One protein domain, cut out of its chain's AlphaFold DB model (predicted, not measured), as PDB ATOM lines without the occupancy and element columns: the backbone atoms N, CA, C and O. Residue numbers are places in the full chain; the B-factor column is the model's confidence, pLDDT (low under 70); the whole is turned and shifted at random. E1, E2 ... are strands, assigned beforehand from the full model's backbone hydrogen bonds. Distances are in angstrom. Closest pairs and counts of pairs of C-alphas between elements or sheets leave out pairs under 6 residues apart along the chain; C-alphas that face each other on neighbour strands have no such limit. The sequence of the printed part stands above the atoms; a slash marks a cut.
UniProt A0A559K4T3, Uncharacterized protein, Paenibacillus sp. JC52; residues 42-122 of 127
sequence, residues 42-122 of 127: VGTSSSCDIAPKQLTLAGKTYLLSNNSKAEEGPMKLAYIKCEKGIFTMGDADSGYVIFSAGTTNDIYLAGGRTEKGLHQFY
ATOM      1  N   VAL A  42     -46.305 -32.151  36.950       86.19
ATOM      2  CA  VAL A  42     -45.081 -32.855  37.300       86.19
ATOM      3  C   VAL A  42     -45.322 -34.341  37.426       86.19
ATOM      4  O   VAL A  42     -44.364 -35.069  37.284       86.19
ATOM      5  N   GLY A  43     -46.549 -34.829  37.618       88.00
ATOM      6  CA  GLY A  43     -46.819 -36.268  37.667       88.00
ATOM      7  C   GLY A  43     -48.302 -36.609  37.746       88.00
ATOM      8  O   GLY A  43     -49.145 -35.733  37.945       88.00
ATOM      9  N   THR A  44     -48.626 -37.892  37.604       89.25
ATOM     10  CA  THR A  44     -49.994 -38.413  37.725       89.25
ATOM     11  C   THR A  44     -50.039 -39.702  38.544       89.25
ATOM     12  O   THR A  44     -49.085 -40.482  38.586       89.25
ATOM     13  N   SER A  45     -51.164 -39.913  39.222       86.56
ATOM     14  CA  SER A  45     -51.473 -41.091  40.029       86.56
ATOM     15  C   SER A  45     -52.980 -41.354  40.029       86.56
ATOM     16  O   SER A  45     -53.768 -40.529  39.570       86.56
ATOM     17  N   SER A  46     -53.403 -42.500  40.561       87.06
ATOM     18  CA  SER A  46     -54.823 -42.846  40.703       87.06
ATOM     19  C   SER A  46     -55.538 -42.063  41.812       87.06
ATOM     20  O   SER A  46     -56.761 -41.963  41.789       87.06
ATOM     21  N   SER A  47     -54.805 -41.525  42.794       84.25
ATOM     22  CA  SER A  47     -55.337 -40.654  43.851       84.25
ATOM     23  C   SER A  47     -54.239 -39.755  44.430       84.25
ATOM     24  O   SER A  47     -53.057 -39.984  44.185       84.25
ATOM     25  N   CYS A  48     -54.618 -38.743  45.217       80.06
ATOM     26  CA  CYS A  48     -53.657 -37.895  45.935       80.06
ATOM     27  C   CYS A  48     -53.045 -38.565  47.174       80.06
ATOM     28  O   CYS A  48     -52.104 -38.021  47.742       80.06
ATOM     29  N   ASP A  49     -53.549 -39.739  47.568       77.75
ATOM     30  CA  ASP A  49     -52.973 -40.553  48.644       77.75
ATOM     31  C   ASP A  49     -51.794 -41.406  48.160       77.75
ATOM     32  O   ASP A  49     -51.008 -41.912  48.962       77.75
ATOM     33  N   ILE A  50     -51.679 -41.595  46.841       78.31
ATOM     34  CA  ILE A  50     -50.641 -42.399  46.202       78.31
ATOM     35  C   ILE A  50     -49.725 -41.444  45.446       78.31
ATOM     36  O   ILE A  50     -50.147 -40.808  44.480       78.31
ATOM     37  N   ALA A  51     -48.460 -41.367  45.854       77.38
ATOM     38  CA  ALA A  51     -47.462 -40.575  45.146       77.38
ATOM     39  C   ALA A  51     -47.309 -41.053  43.682       77.38
ATOM     40  O   ALA A  51     -47.473 -42.246  43.392       77.38
ATOM     41  N   PRO A  52     -47.020 -40.144  42.733       80.44
ATOM     42  CA  PRO A  52     -46.845 -40.523  41.339       80.44
ATOM     43  C   PRO A  52     -45.596 -41.402  41.192       80.44
ATOM     44  O   PRO A  52     -44.582 -41.166  41.837       80.44
ATOM     45  N   LYS A  53     -45.631 -42.404  40.308       82.00
ATOM     46  CA  LYS A  53     -44.457 -43.261  40.017       82.00
ATOM     47  C   LYS A  53     -43.404 -42.574  39.150       82.00
ATOM     48  O   LYS A  53     -42.338 -43.128  38.900       82.00
ATOM     49  N   GLN A  54     -43.723 -41.401  38.625       83.62
ATOM     50  CA  GLN A  54     -42.862 -40.657  37.733       83.62
ATOM     51  C   GLN A  54     -43.092 -39.170  37.954       83.62
ATOM     52  O   GLN A  54     -44.241 -38.735  38.063       83.62
ATOM     53  N   LEU A  55     -42.001 -38.408  37.977       83.31
ATOM     54  CA  LEU A  55     -42.045 -36.958  37.925       83.31
ATOM     55  C   LEU A  55     -41.380 -36.412  36.667       83.31
ATOM     56  O   LEU A  55     -40.388 -36.962  36.211       83.31
ATOM     57  N   THR A  56     -41.876 -35.297  36.145       85.50
ATOM     58  CA  THR A  56     -41.181 -34.483  35.149       85.50
ATOM     59  C   THR A  56     -40.914 -33.104  35.734       85.50
ATOM     60  O   THR A  56     -41.841 -32.362  36.039       85.50
ATOM     61  N   LEU A  57     -39.638 -32.760  35.901       76.88
ATOM     62  CA  LEU A  57     -39.185 -31.488  36.462       76.88
ATOM     63  C   LEU A  57     -38.174 -30.862  35.513       76.88
ATOM     64  O   LEU A  57     -37.210 -31.514  35.123       76.88
ATOM     65  N   ALA A  58     -38.398 -29.602  35.131       77.94
ATOM     66  CA  ALA A  58     -37.513 -28.864  34.222       77.94
ATOM     67  C   ALA A  58     -37.133 -29.657  32.945       77.94
ATOM     68  O   ALA A  58     -35.983 -29.650  32.511       77.94
ATOM     69  N   GLY A  59     -38.093 -30.394  32.370       79.06
ATOM     70  CA  GLY A  59     -37.887 -31.213  31.167       79.06
ATOM     71  C   GLY A  59     -37.135 -32.532  31.386       79.06
ATOM     72  O   GLY A  59     -36.880 -33.248  30.420       79.06
ATOM     73  N   LYS A  60     -36.788 -32.883  32.629       79.75
ATOM     74  CA  LYS A  60     -36.190 -34.173  32.995       79.75
ATOM     75  C   LYS A  60     -37.228 -35.067  33.649       79.75
ATOM     76  O   LYS A  60     -38.010 -34.607  34.476       79.75
ATOM     77  N   THR A  61     -37.194 -36.347  33.304       81.81
ATOM     78  CA  THR A  61     -38.101 -37.351  33.852       81.81
ATOM     79  C   THR A  61     -37.391 -38.200  34.897       81.81
ATOM     80  O   THR A  61     -36.301 -38.714  34.665       81.81
ATOM     81  N   TYR A  62     -38.044 -38.362  36.038       76.88
ATOM     82  CA  TYR A  62     -37.566 -39.071  37.206       76.88
ATOM     83  C   TYR A  62     -38.515 -40.238  37.470       76.88
ATOM     84  O   TYR A  62     -39.686 -40.026  37.773       76.88
ATOM     85  N   LEU A  63     -38.030 -41.469  37.322       77.00
ATOM     86  CA  LEU A  63     -38.740 -42.663  37.764       77.00
ATOM     87  C   LEU A  63     -38.611 -42.821  39.270       77.00
ATOM     88  O   LEU A  63     -37.533 -42.990  39.828       77.00
ATOM     89  N   LEU A  64     -39.750 -42.790  39.928       71.31
ATOM     90  CA  LEU A  64     -39.821 -42.860  41.359       71.31
ATOM     91  C   LEU A  64     -39.872 -44.341  41.772       71.31
ATOM     92  O   LEU A  64     -40.893 -45.012  41.601       71.31
ATOM     93  N   SER A  65     -38.743 -44.875  42.257       61.34
ATOM     94  CA  SER A  65     -38.617 -46.266  42.718       61.34
ATOM     95  C   SER A  65     -38.420 -46.378  44.241       61.34
ATOM     96  O   SER A  65     -37.570 -45.699  44.807       61.34
ATOM     97  N   ASN A  66     -39.217 -47.246  44.881       56.34
ATOM     98  CA  ASN A  66     -39.217 -47.609  46.311       56.34
ATOM     99  C   ASN A  66     -40.112 -46.784  47.275       56.34
ATOM    100  O   ASN A  66     -40.256 -45.574  47.169       56.34
ATOM    101  N   ASN A  67     -40.722 -47.484  48.243       52.56
ATOM    102  CA  ASN A  67     -41.617 -46.945  49.284       52.56
ATOM    103  C   ASN A  67     -40.891 -46.757  50.629       52.56
ATOM    104  O   ASN A  67     -41.484 -46.902  51.700       52.56
ATOM    105  N   SER A  68     -39.588 -46.493  50.607       47.12
ATOM    106  CA  SER A  68     -38.823 -46.250  51.830       47.12
ATOM    107  C   SER A  68     -39.199 -44.896  52.428       47.12
ATOM    108  O   SER A  68     -39.384 -43.923  51.702       47.12
ATOM    109  N   LYS A  69     -39.311 -44.822  53.760       50.19
ATOM    110  CA  LYS A  69     -39.261 -43.544  54.478       50.19
ATOM    111  C   LYS A  69     -37.850 -43.003  54.277       50.19
ATOM    112  O   LYS A  69     -36.901 -43.699  54.610       50.19
ATOM    113  N   ALA A  70     -37.703 -41.819  53.735       53.56
ATOM    114  CA  ALA A  70     -36.481 -41.064  53.864       53.56
ATOM    115  C   ALA A  70     -36.780 -39.777  54.611       53.56
ATOM    116  O   ALA A  70     -37.852 -39.576  55.192       53.56
ATOM    117  N   GLU A  71     -35.740 -38.988  54.709       59.28
ATOM    118  CA  GLU A  71     -35.670 -37.834  55.565       59.28
ATOM    119  C   GLU A  71     -35.625 -36.596  54.678       59.28
ATOM    120  O   GLU A  71     -35.462 -36.683  53.456       59.28
ATOM    121  N   GLU A  72     -35.826 -35.436  55.286       63.06
ATOM    122  CA  GLU A  72     -35.694 -34.174  54.576       63.06
ATOM    123  C   GLU A  72     -34.303 -34.086  53.928       63.06
ATOM    124  O   GLU A  72     -33.281 -34.209  54.602       63.06
ATOM    125  N   GLY A  73     -34.267 -33.938  52.600       67.12
ATOM    126  CA  GLY A  73     -33.009 -33.828  51.869       67.12
ATOM    127  C   GLY A  73     -32.334 -32.472  52.117       67.12
ATOM    128  O   GLY A  73     -33.017 -31.498  52.432       67.12
ATOM    129  N   PRO A  74     -31.007 -32.358  51.923       70.81
ATOM    130  CA  PRO A  74     -30.246 -31.134  52.187       70.81
ATOM    131  C   PRO A  74     -30.710 -29.904  51.395       70.81
ATOM    132  O   PRO A  74     -30.404 -28.780  51.791       70.81
ATOM    133  N   MET A  75     -31.422 -30.083  50.275       76.75
ATOM    134  CA  MET A  75     -31.920 -28.970  49.468       76.75
ATOM    135  C   MET A  75     -33.355 -29.195  49.005       76.75
ATOM    136  O   MET A  75     -33.658 -30.178  48.332       76.75
ATOM    137  N   LYS A  76     -34.224 -28.227  49.292       80.56
ATOM    138  CA  LYS A  76     -35.593 -28.169  48.783       80.56
ATOM    139  C   LYS A  76     -35.634 -27.537  47.393       80.56
ATOM    140  O   LYS A  76     -35.113 -26.444  47.190       80.56
ATOM    141  N   LEU A  77     -36.304 -28.208  46.463       78.38
ATOM    142  CA  LEU A  77     -36.401 -27.805  45.062       78.38
ATOM    143  C   LEU A  77     -37.752 -27.177  44.718       78.38
ATOM    144  O   LEU A  77     -37.799 -26.204  43.973       78.38
ATOM    145  N   ALA A  78     -38.852 -27.738  45.227       80.56
ATOM    146  CA  ALA A  78     -40.189 -27.346  44.790       80.56
ATOM    147  C   ALA A  78     -41.291 -27.782  45.756       80.56
ATOM    148  O   ALA A  78     -41.124 -28.741  46.505       80.56
ATOM    149  N   TYR A  79     -42.441 -27.118  45.664       82.69
ATOM    150  CA  TYR A  79     -43.709 -27.576  46.220       82.69
ATOM    151  C   TYR A  79     -44.615 -28.070  45.098       82.69
ATOM    152  O   TYR A  79     -44.650 -27.491  44.009       82.69
ATOM    153  N   ILE A  80     -45.346 -29.147  45.373       82.38
ATOM    154  CA  ILE A  80     -46.288 -29.731  44.430       82.38
ATOM    155  C   ILE A  80     -47.640 -29.943  45.103       82.38
ATOM    156  O   ILE A  80     -47.746 -30.544  46.172       82.38
ATOM    157  N   LYS A  81     -48.690 -29.453  44.452       85.25
ATOM    158  CA  LYS A  81     -50.085 -29.675  44.834       85.25
ATOM    159  C   LYS A  81     -50.619 -30.911  44.114       85.25
ATOM    160  O   LYS A  81     -50.148 -31.239  43.024       85.25
ATOM    161  N   CYS A  82     -51.611 -31.572  44.703       83.38
ATOM    162  CA  CYS A  82     -52.345 -32.647  44.042       83.38
ATOM    163  C   CYS A  82     -53.836 -32.326  43.967       83.38
ATOM    164  O   CYS A  82     -54.448 -31.982  44.976       83.38
ATOM    165  N   GLU A  83     -54.422 -32.507  42.785       85.62
ATOM    166  CA  GLU A  83     -55.865 -32.452  42.568       85.62
ATOM    167  C   GLU A  83     -56.295 -33.655  41.720       85.62
ATOM    168  O   GLU A  83     -55.827 -33.832  40.599       85.62
ATOM    169  N   LYS A  84     -57.176 -34.513  42.256       87.12
ATOM    170  CA  LYS A  84     -57.718 -35.701  41.556       87.12
ATOM    171  C   LYS A  84     -56.640 -36.621  40.947       87.12
ATOM    172  O   LYS A  84     -56.826 -37.172  39.869       87.12
ATOM    173  N   GLY A  85     -55.510 -36.782  41.640       85.44
ATOM    174  CA  GLY A  85     -54.381 -37.597  41.175       85.44
ATOM    175  C   GLY A  85     -53.456 -36.892  40.177       85.44
ATOM    176  O   GLY A  85     -52.496 -37.502  39.711       85.44
ATOM    177  N   ILE A  86     -53.695 -35.618  39.859       88.69
ATOM    178  CA  ILE A  86     -52.819 -34.797  39.018       88.69
ATOM    179  C   ILE A  86     -51.929 -33.950  39.923       88.69
ATOM    180  O   ILE A  86     -52.419 -33.144  40.715       88.69
ATOM    181  N   PHE A  87     -50.616 -34.119  39.787       86.44
ATOM    182  CA  PHE A  87     -49.613 -33.396  40.558       86.44
ATOM    183  C   PHE A  87     -49.064 -32.249  39.725       86.44
ATOM    184  O   PHE A  87     -48.603 -32.450  38.600       86.44
ATOM    185  N   THR A  88     -49.086 -31.043  40.281       88.75
ATOM    186  CA  THR A  88     -48.611 -29.829  39.608       88.75
ATOM    187  C   THR A  88     -47.732 -29.002  40.533       88.75
ATOM    188  O   THR A  88     -47.897 -29.049  41.750       88.75
ATOM    189  N   MET A  89     -46.810 -28.226  39.965       86.12
ATOM    190  CA  MET A  89     -46.075 -27.206  40.719       86.12
ATOM    191  C   MET A  89     -47.059 -26.191  41.317       86.12
ATOM    192  O   MET A  89     -48.005 -25.771  40.643       86.12
ATOM    193  N   GLY A  90     -46.856 -25.794  42.570       77.50
ATOM    194  CA  GLY A  90     -47.721 -24.810  43.223       77.50
ATOM    195  C   GLY A  90     -47.225 -24.392  44.601       77.50
ATOM    196  O   GLY A  90     -46.263 -24.959  45.105       77.50
ATOM    197  N   ASP A  91     -47.895 -23.407  45.194       66.19
ATOM    198  CA  ASP A  91     -47.529 -22.851  46.496       66.19
ATOM    199  C   ASP A  91     -48.033 -23.698  47.681       66.19
ATOM    200  O   ASP A  91     -48.914 -24.557  47.575       66.19
ATOM    201  N   ALA A  92     -47.368 -23.501  48.814       56.78
ATOM    202  CA  ALA A  92     -47.196 -24.464  49.889       56.78
ATOM    203  C   ALA A  92     -48.286 -24.461  50.968       56.78
ATOM    204  O   ALA A  92     -47.983 -24.145  52.113       56.78
ATOM    205  N   ASP A  93     -49.509 -24.891  50.656       54.72
ATOM    206  CA  ASP A  93     -50.560 -24.980  51.692       54.72
ATOM    207  C   ASP A  93     -51.048 -26.418  51.965       54.72
ATOM    208  O   ASP A  93     -51.431 -26.760  53.087       54.72
ATOM    209  N   SER A  94     -50.958 -27.317  50.980       58.09
ATOM    210  CA  SER A  94     -51.260 -28.747  51.138       58.09
ATOM    211  C   SER A  94     -50.696 -29.540  49.959       58.09
ATOM    212  O   SER A  94     -51.251 -29.510  48.861       58.09
ATOM    213  N   GLY A  95     -49.575 -30.236  50.154       65.31
ATOM    214  CA  GLY A  95     -48.905 -30.903  49.043       65.31
ATOM    215  C   GLY A  95     -47.633 -31.646  49.421       65.31
ATOM    216  O   GLY A  95     -47.273 -31.732  50.597       65.31
ATOM    217  N   TYR A  96     -46.968 -32.183  48.402       76.88
ATOM    218  CA  TYR A  96     -45.648 -32.790  48.521       76.88
ATOM    219  C   TYR A  96     -44.572 -31.722  48.272       76.88
ATOM    220  O   TYR A  96     -44.816 -30.696  47.639       76.88
ATOM    221  N   VAL A  97     -43.370 -31.952  48.772       78.69
ATOM    222  CA  VAL A  97     -42.186 -31.118  48.573       78.69
ATOM    223  C   VAL A  97     -41.122 -31.990  47.931       78.69
ATOM    224  O   VAL A  97     -40.930 -33.138  48.324       78.69
ATOM    225  N   ILE A  98     -40.442 -31.454  46.929       80.38
ATOM    226  CA  ILE A  98     -39.353 -32.147  46.254       80.38
ATOM    227  C   ILE A  98     -38.032 -31.707  46.881       80.38
ATOM    228  O   ILE A  98     -37.771 -30.507  46.973       80.38
ATOM    229  N   PHE A  99     -37.190 -32.665  47.260       79.00
ATOM    230  CA  PHE A  99     -35.841 -32.438  47.780       79.00
ATOM    231  C   PHE A  99     -34.782 -33.112  46.903       79.00
ATOM    232  O   PHE A  99     -35.084 -34.061  46.188       79.00
ATOM    233  N   SER A 100     -33.535 -32.656  46.989       75.75
ATOM    234  CA  SER A 100     -32.347 -33.342  46.462       75.75
ATOM    235  C   SER A 100     -31.505 -33.913  47.608       75.75
ATOM    236  O   SER A 100     -31.402 -33.258  48.646       75.75
ATOM    237  N   ALA A 101     -30.860 -35.075  47.408       70.31
ATOM    238  CA  ALA A 101     -29.849 -35.643  48.330       70.31
ATOM    239  C   ALA A 101     -28.510 -34.885  48.344       70.31
ATOM    240  O   ALA A 101     -27.628 -35.214  49.135       70.31
ATOM    241  N   GLY A 102     -28.311 -33.898  47.468       58.41
ATOM    242  CA  GLY A 102     -27.095 -33.081  47.416       58.41
ATOM    243  C   GLY A 102     -25.861 -33.756  46.799       58.41
ATOM    244  O   GLY A 102     -25.001 -33.049  46.285       58.41
ATOM    245  N   THR A 103     -25.761 -35.090  46.794       57.47
ATOM    246  CA  THR A 103     -24.599 -35.822  46.243       57.47
ATOM    247  C   THR A 103     -24.933 -36.744  45.069       57.47
ATOM    248  O   THR A 103     -24.028 -37.181  44.359       57.47
ATOM    249  N   THR A 104     -26.217 -36.994  44.808       57.88
ATOM    250  CA  THR A 104     -26.723 -37.812  43.697       57.88
ATOM    251  C   THR A 104     -27.817 -37.063  42.926       57.88
ATOM    252  O   THR A 104     -28.433 -36.131  43.446       57.88
ATOM    253  N   ASN A 105     -28.105 -37.476  41.682       59.47
ATOM    254  CA  ASN A 105     -29.278 -37.007  40.914       59.47
ATOM    255  C   ASN A 105     -30.614 -37.525  41.495       59.47
ATOM    256  O   ASN A 105     -31.644 -37.495  40.815       59.47
ATOM    257  N   ASP A 106     -30.597 -38.013  42.736       65.44
ATOM    258  CA  ASP A 106     -31.763 -38.521  43.428       65.44
ATOM    259  C   ASP A 106     -32.603 -37.348  43.919       65.44
ATOM    260  O   ASP A 106     -32.129 -36.449  44.628       65.44
ATOM    261  N   ILE A 107     -33.867 -37.366  43.508       72.69
ATOM    262  CA  ILE A 107     -34.882 -36.462  44.022       72.69
ATOM    263  C   ILE A 107     -35.835 -37.236  44.918       72.69
ATOM    264  O   ILE A 107     -36.238 -38.355  44.619       72.69
ATOM    265  N   TYR A 108     -36.261 -36.591  45.986       74.12
ATOM    266  CA  TYR A 108     -37.154 -37.160  46.973       74.12
ATOM    267  C   TYR A 108     -38.444 -36.379  47.024       74.12
ATOM    268  O   TYR A 108     -38.448 -35.175  46.789       74.12
ATOM    269  N   LEU A 109     -39.523 -37.060  47.390       76.50
ATOM    270  CA  LEU A 109     -40.790 -36.435  47.721       76.50
ATOM    271  C   LEU A 109     -41.021 -36.562  49.226       76.50
ATOM    272  O   LEU A 109     -41.108 -37.659  49.756       76.50
ATOM    273  N   ALA A 110     -41.159 -35.444  49.928       71.62
ATOM    274  CA  ALA A 110     -41.631 -35.422  51.307       71.62
ATOM    275  C   ALA A 110     -42.661 -34.301  51.453       71.62
ATOM    276  O   ALA A 110     -42.470 -33.218  50.947       71.62
ATOM    277  N   GLY A 111     -43.789 -34.531  52.095       63.66
ATOM    278  CA  GLY A 111     -45.016 -33.726  52.016       63.66
ATOM    279  C   GLY A 111     -46.224 -34.587  51.585       63.66
ATOM    280  O   GLY A 111     -46.053 -35.599  50.927       63.66
ATOM    281  N   GLY A 112     -47.437 -34.265  52.030       56.06
ATOM    282  CA  GLY A 112     -48.605 -35.154  51.972       56.06
ATOM    283  C   GLY A 112     -49.365 -35.107  53.289       56.06
ATOM    284  O   GLY A 112     -49.146 -35.913  54.191       56.06
ATOM    285  N   ARG A 113     -50.239 -34.108  53.434       47.00
ATOM    286  CA  ARG A 113     -51.149 -34.017  54.577       47.00
ATOM    287  C   ARG A 113     -52.322 -34.971  54.321       47.00
ATOM    288  O   ARG A 113     -53.382 -34.550  53.882       47.00
ATOM    289  N   THR A 114     -52.097 -36.259  54.549       48.19
ATOM    290  CA  THR A 114     -53.158 -37.261  54.709       48.19
ATOM    291  C   THR A 114     -53.212 -37.662  56.184       48.19
ATOM    292  O   THR A 114     -52.222 -37.531  56.907       48.19
ATOM    293  N   GLU A 115     -54.356 -38.161  56.656       37.31
ATOM    294  CA  GLU A 115     -54.561 -38.596  58.053       37.31
ATOM    295  C   GLU A 115     -53.562 -39.677  58.521       37.31
ATOM    296  O   GLU A 115     -53.477 -39.982  59.708       37.31
ATOM    297  N   LYS A 116     -52.787 -40.259  57.595       42.81
ATOM    298  CA  LYS A 116     -51.853 -41.366  57.831       42.81
ATOM    299  C   LYS A 116     -50.378 -40.981  57.727       42.81
ATOM    300  O   LYS A 116     -49.519 -41.853  57.845       42.81
ATOM    301  N   GLY A 117     -50.077 -39.696  57.554       41.34
ATOM    302  CA  GLY A 117     -48.703 -39.240  57.418       41.34
ATOM    303  C   GLY A 117     -48.055 -39.694  56.111       41.34
ATOM    304  O   GLY A 117     -48.701 -40.106  55.150       41.34
ATOM    305  N   LEU A 118     -46.741 -39.536  56.064       40.97
ATOM    306  CA  LEU A 118     -46.061 -39.116  54.857       40.97
ATOM    307  C   LEU A 118     -44.805 -39.959  54.671       40.97
ATOM    308  O   LEU A 118     -43.820 -39.802  55.392       40.97
ATOM    309  N   HIS A 119     -44.855 -40.882  53.719       50.19
ATOM    310  CA  HIS A 119     -43.803 -41.870  53.529       50.19
ATOM    311  C   HIS A 119     -43.701 -42.233  52.050       50.19
ATOM    312  O   HIS A 119     -44.482 -43.079  51.624       50.19
ATOM    313  N   GLN A 120     -42.795 -41.627  51.269       51.66
ATOM    314  CA  GLN A 120     -42.300 -42.252  50.030       51.66
ATOM    315  C   GLN A 120     -41.178 -41.464  49.352       51.66
ATOM    316  O   GLN A 120     -41.349 -40.310  48.985       51.66
ATOM    317  N   PHE A 121     -40.041 -42.125  49.173       51.16
ATOM    318  CA  PHE A 121     -38.776 -41.536  48.766       51.16
ATOM    319  C   PHE A 121     -38.133 -42.395  47.700       51.16
ATOM    320  O   PHE A 121     -38.142 -43.620  47.809       51.16
ATOM    321  N   TYR A 122     -37.547 -41.743  46.704       47.94
ATOM    322  CA  TYR A 122     -37.202 -42.380  45.452       47.94
ATOM    323  C   TYR A 122     -35.761 -42.063  45.047       47.94
ATOM    324  O   TYR A 122     -35.314 -40.935  45.209       47.94
TER     325      TYR A 122
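This is residues 42 to 122 of the 127 residues of an uncharacterized protein of Paenibacillus sp. JC52 (UniProt A0A559K4T3). This is a small, loosely closed barrel: a strongly twisted sheet of five strands, E1, E6, E5, E7 and E8, curls like part of a barrel, and the hairpin E2 and E3 carries the wall on beyond E1. E4 runs on from E3 and, with the tail of residues 112 to 122 that folds back after E8, lies on the less well closed side. The printed part has 81 residues with no named helix and eight named strands, E1 to E8 in order; the class is all strand, though under half of the residues, 39, are in named elements. The large sheet has the order E1, E6, E5, E7, E8, all antiparallel, and E2 and E3 make a second, antiparallel sheet. The whole is compact and rounded, with a radius of gyration of the C-alphas of 11.4 A and spans of 33 by 27 by 24 A.

Find C-alpha 42 at (-45.081, -32.855, 37.300); there E1 begins, residues 42 to 44, 7.4 A long. Go on to E2, residues 54 to 57, 10.0 A, and E3, residues 60 to 63, 10.1 A. After one residue comes E4, residues 65 to 68, 9.1 A. At C-alpha 75, (-31.920, -28.970, 49.468), begins the longest strand, E5, residues 75 to 83, 25.2 A. E6 follows at residues 86 to 89, 10.3 A, then E7 at residues 95 to 100, 16.9 A. E8, residues 107 to 111, 13.2 A, ends at C-alpha 111, (-45.016, -33.726, 52.016).

Begin at edge strand E1, antiparallel to E6 at 169 degrees, with N 87 and O 43 2.9 A apart. E6 and E5 form a hairpin at 140 degrees; look at N 81 and O 88, 2.8 A. E5 and E7 are antiparallel at 153 degrees, with N 80 and O 96 2.8 A apart. E7 and edge strand E8 form a hairpin at 149 degrees; N 97 and O 110 are 2.7 A apart. From E1 look across to E2: their closest C-alphas, Val 42 and Thr 56, are 4.7 A apart. E2 and E3 form a hairpin at 159 degrees, with N 62 and O 55 2.7 A apart. The closest C-alphas of E3 and E8, Tyr 62 and Ile 107, are 7.8 A apart. E3 runs on into E4 at 57 degrees; E4 pairs with no named strand and is apart from E8.

The two C-alphas farthest apart are those of Lys 84 and Thr 103, 33.4 A. The printed part has no cut and no long link. Mean pLDDT of the printed part is 70.6; look for values under 70 at residues 65 to 73, 91 to 95, 102 to 106 and 111 to 122.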